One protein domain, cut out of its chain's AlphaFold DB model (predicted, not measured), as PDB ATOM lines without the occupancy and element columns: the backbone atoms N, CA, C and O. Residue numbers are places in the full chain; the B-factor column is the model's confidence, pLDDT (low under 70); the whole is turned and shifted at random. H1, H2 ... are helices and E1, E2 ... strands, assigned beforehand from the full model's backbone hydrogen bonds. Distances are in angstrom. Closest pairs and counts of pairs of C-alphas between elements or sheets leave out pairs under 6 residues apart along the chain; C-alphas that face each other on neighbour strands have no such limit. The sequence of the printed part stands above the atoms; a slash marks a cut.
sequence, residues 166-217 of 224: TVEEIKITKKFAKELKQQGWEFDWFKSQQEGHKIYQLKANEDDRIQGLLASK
ATOM      1  N   THR A 166      85.269 136.845  64.148       76.25
ATOM      2  CA  THR A 166      84.936 135.942  65.249       76.25
ATOM      3  C   THR A 166      86.201 135.386  65.883       76.25
ATOM      4  O   THR A 166      87.201 135.118  65.209       76.25
ATOM      5  N   VAL A 167      86.152 135.228  67.206       80.25
ATOM      6  CA  VAL A 167      87.238 134.673  68.013       80.25
ATOM      7  C   VAL A 167      86.759 133.373  68.649       80.25
ATOM      8  O   VAL A 167      85.766 133.358  69.369       80.25
ATOM      9  N   GLU A 168      87.472 132.278  68.397       82.25
ATOM     10  CA  GLU A 168      87.129 130.946  68.911       82.25
ATOM     11  C   GLU A 168      88.328 130.309  69.623       82.25
ATOM     12  O   GLU A 168      89.466 130.450  69.179       82.25
ATOM     13  N   GLU A 169      88.106 129.570  70.713       82.94
ATOM     14  CA  GLU A 169      89.177 128.829  71.396       82.94
ATOM     15  C   GLU A 169      89.577 127.581  70.584       82.94
ATOM     16  O   GLU A 169      88.726 126.765  70.220       82.94
ATOM     17  N   ILE A 170      90.877 127.391  70.333       85.25
ATOM     18  CA  ILE A 170      91.417 126.243  69.594       85.25
ATOM     19  C   ILE A 170      92.447 125.468  70.422       85.25
ATOM     20  O   ILE A 170      93.310 126.030  71.092       85.25
ATOM     21  N   LYS A 171      92.396 124.134  70.326       85.50
ATOM     22  CA  LYS A 171      93.427 123.244  70.874       85.50
ATOM     23  C   LYS A 171      94.469 122.928  69.807       85.50
ATOM     24  O   LYS A 171      94.192 122.229  68.835       85.50
ATOM     25  N   ILE A 172      95.698 123.372  70.028       84.94
ATOM     26  CA  ILE A 172      96.834 123.134  69.143       84.94
ATOM     27  C   ILE A 172      97.406 121.735  69.394       84.94
ATOM     28  O   ILE A 172      97.856 121.395  70.490       84.94
ATOM     29  N   THR A 173      97.418 120.904  68.351       86.19
ATOM     30  CA  THR A 173      98.110 119.606  68.356       86.19
ATOM     31  C   THR A 173      99.531 119.746  67.799       86.19
ATOM     32  O   THR A 173      99.823 120.668  67.041       86.19
ATOM     33  N   LYS A 174     100.435 118.798  68.102       81.00
ATOM     34  CA  LYS A 174     101.813 118.806  67.557       81.00
ATOM     35  C   LYS A 174     101.858 118.806  66.025       81.00
ATOM     36  O   LYS A 174     102.785 119.362  65.446       81.00
ATOM     37  N   LYS A 175     100.887 118.152  65.375       85.25
ATOM     38  CA  LYS A 175     100.772 118.118  63.911       85.25
ATOM     39  C   LYS A 175     100.355 119.491  63.379       85.25
ATOM     40  O   LYS A 175     101.017 120.011  62.490       85.25
ATOM     41  N   PHE A 176      99.343 120.094  63.997       84.38
ATOM     42  CA  PHE A 176      98.835 121.408  63.619       84.38
ATOM     43  C   PHE A 176      99.864 122.530  63.838       84.38
ATOM     44  O   PHE A 176     100.038 123.389  62.988       84.38
ATOM     45  N   ALA A 177     100.658 122.475  64.911       81.88
ATOM     46  CA  ALA A 177     101.747 123.435  65.123       81.88
ATOM     47  C   ALA A 177     102.845 123.364  64.045       81.88
ATOM     48  O   ALA A 177     103.439 124.382  63.697       81.88
ATOM     49  N   LYS A 178     103.121 122.171  63.498       83.75
ATOM     50  CA  LYS A 178     104.043 122.026  62.360       83.75
ATOM     51  C   LYS A 178     103.453 122.612  61.079       83.75
ATOM     52  O   LYS A 178     104.192 123.220  60.316       83.75
ATOM     53  N   GLU A 179     102.154 122.441  60.869       86.19
ATOM     54  CA  GLU A 179     101.423 123.017  59.738       86.19
ATOM     55  C   GLU A 179     101.416 124.551  59.794       86.19
ATOM     56  O   GLU A 179     101.749 125.198  58.806       86.19
ATOM     57  N   LEU A 180     101.187 125.140  60.973       84.50
ATOM     58  CA  LEU A 180     101.304 126.587  61.180       84.50
ATOM     59  C   LEU A 180     102.716 127.098  60.852       84.50
ATOM     60  O   LEU A 180     102.864 128.078  60.127       84.50
ATOM     61  N   LYS A 181     103.774 126.402  61.292       83.62
ATOM     62  CA  LYS A 181     105.156 126.771  60.921       83.62
ATOM     63  C   LYS A 181     105.404 126.696  59.411       83.62
ATOM     64  O   LYS A 181     106.120 127.532  58.875       83.62
ATOM     65  N   GLN A 182     104.802 125.730  58.714       84.12
ATOM     66  CA  GLN A 182     104.885 125.627  57.248       84.12
ATOM     67  C   GLN A 182     104.134 126.758  56.536       84.12
ATOM     68  O   GLN A 182     104.565 127.195  55.475       84.12
ATOM     69  N   GLN A 183     103.055 127.261  57.137       81.06
ATOM     70  CA  GLN A 183     102.320 128.441  56.675       81.06
ATOM     71  C   GLN A 183     103.026 129.770  57.017       81.06
ATOM     72  O   GLN A 183     102.499 130.833  56.698       81.06
ATOM     73  N   GLY A 184     104.213 129.727  57.640       81.69
ATOM     74  CA  GLY A 184     105.028 130.907  57.945       81.69
ATOM     75  C   GLY A 184     104.824 131.497  59.343       81.69
ATOM     76  O   GLY A 184     105.357 132.564  59.629       81.69
ATOM     77  N   TRP A 185     104.089 130.827  60.234       83.06
ATOM     78  CA  TRP A 185     103.952 131.277  61.621       83.06
ATOM     79  C   TRP A 185     105.224 130.977  62.419       83.06
ATOM     80  O   TRP A 185     105.581 129.818  62.629       83.06
ATOM     81  N   GLU A 186     105.894 132.017  62.911       81.19
ATOM     82  CA  GLU A 186     107.177 131.874  63.618       81.19
ATOM     83  C   GLU A 186     107.027 131.467  65.097       81.19
ATOM     84  O   GLU A 186     107.945 130.892  65.688       81.19
ATOM     85  N   PHE A 187     105.864 131.718  65.706       83.12
ATOM     86  CA  PHE A 187     105.621 131.467  67.130       83.12
ATOM     87  C   PHE A 187     105.290 129.992  67.438       83.12
ATOM     88  O   PHE A 187     104.547 129.329  66.710       83.12
ATOM     89  N   ASP A 188     105.809 129.459  68.553       85.00
ATOM     90  CA  ASP A 188     105.557 128.073  68.977       85.00
ATOM     91  C   ASP A 188     104.299 127.949  69.850       85.00
ATOM     92  O   ASP A 188     104.341 127.863  71.082       85.00
ATOM     93  N   TRP A 189     103.149 127.917  69.178       84.31
ATOM     94  CA  TRP A 189     101.831 127.831  69.810       84.31
ATOM     95  C   TRP A 189     101.633 126.561  70.647       84.31
ATOM     96  O   TRP A 189     100.940 126.588  71.662       84.31
ATOM     97  N   PHE A 190     102.273 125.445  70.282       87.25
ATOM     98  CA  PHE A 190     102.148 124.202  71.048       87.25
ATOM     99  C   PHE A 190     102.800 124.323  72.427       87.25
ATOM    100  O   PHE A 190     102.220 123.897  73.427       87.25
ATOM    101  N   LYS A 191     103.988 124.934  72.491       85.94
ATOM    102  CA  LYS A 191     104.682 125.187  73.756       85.94
ATOM    103  C   LYS A 191     103.881 126.137  74.651       85.94
ATOM    104  O   LYS A 191     103.698 125.846  75.829       85.94
ATOM    105  N   SER A 192     103.333 127.211  74.081       83.62
ATOM    106  CA  SER A 192     102.519 128.180  74.826       83.62
ATOM    107  C   SER A 192     101.292 127.530  75.484       83.62
ATOM    108  O   SER A 192     101.021 127.770  76.664       83.62
ATOM    109  N   GLN A 193     100.619 126.610  74.781       86.12
ATOM    110  CA  GLN A 193      99.510 125.842  75.354       86.12
ATOM    111  C   GLN A 193      99.950 124.963  76.537       86.12
ATOM    112  O   GLN A 193      99.234 124.858  77.533       86.12
ATOM    113  N   GLN A 194     101.133 124.340  76.457       82.50
ATOM    114  CA  GLN A 194     101.678 123.530  77.556       82.50
ATOM    115  C   GLN A 194     102.024 124.366  78.792       82.50
ATOM    116  O   GLN A 194     101.911 123.881  79.914       82.50
ATOM    117  N   GLU A 195     102.395 125.629  78.600       82.19
ATOM    118  CA  GLU A 195     102.679 126.580  79.678       82.19
ATOM    119  C   GLU A 195     101.405 127.123  80.361       82.19
ATOM    120  O   GLU A 195     101.488 127.959  81.269       82.19
ATOM    121  N   GLY A 196     100.226 126.629  79.965       81.25
ATOM    122  CA  GLY A 196      98.935 126.939  80.579       81.25
ATOM    123  C   GLY A 196      98.200 128.121  79.951       81.25
ATOM    124  O   GLY A 196      97.304 128.669  80.591       81.25
ATOM    125  N   HIS A 197      98.571 128.527  78.734       83.06
ATOM    126  CA  HIS A 197      97.844 129.547  77.978       83.06
ATOM    127  C   HIS A 197      96.675 128.920  77.207       83.06
ATOM    128  O   HIS A 197      96.807 127.843  76.623       83.06
ATOM    129  N   LYS A 198      95.536 129.612  77.183       85.50
ATOM    130  CA  LYS A 198      94.439 129.354  76.244       85.50
ATOM    131  C   LYS A 198      94.762 130.015  74.913       85.50
ATOM    132  O   LYS A 198      95.274 131.134  74.904       85.50
ATOM    133  N   ILE A 199      94.473 129.335  73.811       86.31
ATOM    134  CA  ILE A 199      94.775 129.825  72.466       86.31
ATOM    135  C   ILE A 199      93.468 130.083  71.734       86.31
ATOM    136  O   ILE A 199      92.579 129.236  71.726       86.31
ATOM    137  N   TYR A 200      93.377 131.247  71.111       85.50
ATOM    138  CA  TYR A 200      92.220 131.713  70.371       85.50
ATOM    139  C   TYR A 200      92.605 131.964  68.916       85.50
ATOM    140  O   TYR A 200      93.675 132.510  68.644       85.50
ATOM    141  N   GLN A 201      91.746 131.555  67.987       85.06
ATOM    142  CA  GLN A 201      91.868 131.845  66.563       85.06
ATOM    143  C   GLN A 201      90.942 132.993  66.183       85.06
ATOM    144  O   GLN A 201      89.797 133.037  66.626       85.06
ATOM    145  N   LEU A 202      91.441 133.885  65.336       83.44
ATOM    146  CA  LEU A 202      90.679 134.959  64.723       83.44
ATOM    147  C   LEU A 202      90.323 134.567  63.288       83.44
ATOM    148  O   LEU A 202      91.218 134.261  62.489       83.44
ATOM    149  N   LYS A 203      89.034 134.618  62.958       82.31
ATOM    150  CA  LYS A 203      88.506 134.407  61.606       82.31
ATOM    151  C   LYS A 203      87.680 135.609  61.169       82.31
ATOM    152  O   LYS A 203      87.047 136.261  61.994       82.31
ATOM    153  N   ALA A 204      87.683 135.892  59.872       80.56
ATOM    154  CA  ALA A 204      86.741 136.840  59.293       80.56
ATOM    155  C   ALA A 204      85.429 136.105  58.987       80.56
ATOM    156  O   ALA A 204      85.450 134.968  58.514       80.56
ATOM    157  N   ASN A 205      84.289 136.744  59.228       70.25
ATOM    158  CA  ASN A 205      83.000 136.214  58.805       70.25
ATOM    159  C   ASN A 205      83.035 136.080  57.272       70.25
ATOM    160  O   ASN A 205      83.343 137.050  56.584       70.25
ATOM    161  N   GLU A 206      82.774 134.875  56.751       73.12
ATOM    162  CA  GLU A 206      82.929 134.450  55.338       73.12
ATOM    163  C   GLU A 206      84.311 133.892  54.919       73.12
ATOM    164  O   GLU A 206      84.469 133.520  53.755       73.12
ATOM    165  N   ASP A 207      85.300 133.778  55.816       73.69
ATOM    166  CA  ASP A 207      86.601 133.158  55.507       73.69
ATOM    167  C   ASP A 207      87.030 132.147  56.586       73.69
ATOM    168  O   ASP A 207      87.251 132.493  57.746       73.69
ATOM    169  N   ASP A 208      87.204 130.887  56.182       74.00
ATOM    170  CA  ASP A 208      87.646 129.804  57.069       74.00
ATOM    171  C   ASP A 208      89.147 129.857  57.399       74.00
ATOM    172  O   ASP A 208      89.626 129.115  58.266       74.00
ATOM    173  N   ARG A 209      89.915 130.718  56.722       79.31
ATOM    174  CA  ARG A 209      91.347 130.885  56.981       79.31
ATOM    175  C   ARG A 209      91.581 131.600  58.305       79.31
ATOM    176  O   ARG A 209      90.955 132.613  58.612       79.31
ATOM    177  N   ILE A 210      92.562 131.103  59.052       82.69
ATOM    178  CA  ILE A 210      93.022 131.718  60.297       82.69
ATOM    179  C   ILE A 210      93.760 133.011  59.954       82.69
ATOM    180  O   ILE A 210      94.804 132.983  59.304       82.69
ATOM    181  N   GLN A 211      93.212 134.133  60.406       81.69
ATOM    182  CA  GLN A 211      93.769 135.467  60.181       81.69
ATOM    183  C   GLN A 211      94.705 135.885  61.322       81.69
ATOM    184  O   GLN A 211      95.617 136.682  61.129       81.69
ATOM    185  N   GLY A 212      94.484 135.335  62.519       81.75
ATOM    186  CA  GLY A 212      95.205 135.678  63.740       81.75
ATOM    187  C   GLY A 212      95.173 134.539  64.755       81.75
ATOM    188  O   GLY A 212      94.230 133.748  64.780       81.75
ATOM    189  N   LEU A 213      96.194 134.471  65.607       85.38
ATOM    190  CA  LEU A 213      96.228 133.601  66.781       85.38
ATOM    191  C   LEU A 213      96.609 134.438  68.004       85.38
ATOM    192  O   LEU A 213      97.492 135.291  67.926       85.38
ATOM    193  N   LEU A 214      95.945 134.186  69.128       84.81
ATOM    194  CA  LEU A 214      96.146 134.893  70.390       84.81
ATOM    195  C   LEU A 214      96.308 133.880  71.523       84.81
ATOM    196  O   LEU A 214      95.508 132.959  71.652       84.81
ATOM    197  N   ALA A 215      97.331 134.052  72.360       85.69
ATOM    198  CA  ALA A 215      97.523 133.263  73.573       85.69
ATOM    199  C   ALA A 215      97.214 134.125  74.801       85.69
ATOM    200  O   ALA A 215      97.752 135.220  74.940       85.69
ATOM    201  N   SER A 216      96.373 133.623  75.705       79.75
ATOM    202  CA  SER A 216      95.999 134.312  76.940       79.75
ATOM    203  C   SER A 216      96.157 133.402  78.153       79.75
ATOM    204  O   SER A 216      95.811 132.219  78.123       79.75
ATOM    205  N   LYS A 217      96.679 133.956  79.247       81.81
ATOM    206  CA  LYS A 217      96.822 133.278  80.535       81.81
ATOM    207  C   LYS A 217      96.557 134.275  81.649       81.81
ATOM    208  O   LYS A 217      97.199 135.314  81.728       81.81
TER     209      LYS A 217
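What this domain is: This is residues 166 to 217 of the 224 residues of the protein "Phage_Mu_F domain-containing protein" of Erysipelotrichaceae bacterium OH741_COT-311 (UniProt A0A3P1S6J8). A small antiparallel sheet, in the order E1 E2 E3, has the short helix H2 over one face, and H1, off the sheet, makes a helical hairpin with H2. The printed part has 52 residues, with E1, H1, H2, E2 and E3 along the chain, a mixed class. It is compact, with a radius of gyration of the C-alphas of 10.7 A and spans of 32 by 25 by 15 A.

How they stand to each other: Edge strand E1, residues 166 to 169, is antiparallel to E2, residues 198 to 204; N 168 and O 201, 3.0 A apart, are within hydrogen-bond range. H1, residues 174 to 182, only just touches H2, residues 189 to 194, with 3 pairs of C-alphas within 8 A, the closest Ala 177 and Phe 190 at 6.0 A; they run opposite ways at a shallow tilt of 28 degrees. H2 is on the sheet over E2, at a height over the sheet of 8.2 A; the closest C-alphas, Gln 193 and Ile 199, are 6.8 A apart. E2 and edge strand E3, residues 212 to 216, form an antiparallel hairpin, with N 200 and O 214 at 2.8 A. In H1 and H2 every O i to N i+4 pair is within hydrogen-bond range.

Where its parts are: E1 begins at C-alpha 166, (84.936, 135.942, 65.249), and E3 ends at C-alpha 216, (95.999, 134.312, 76.940). E2 is 20.1 A long, E3 13.3 A and H1 12.7 A.

The domain as a whole: The printed part has no cut and no long link. The C-alphas farthest apart, Glu 195 and Glu 206, are 32.3 A apart. No printed residue is under 70 in pLDDT.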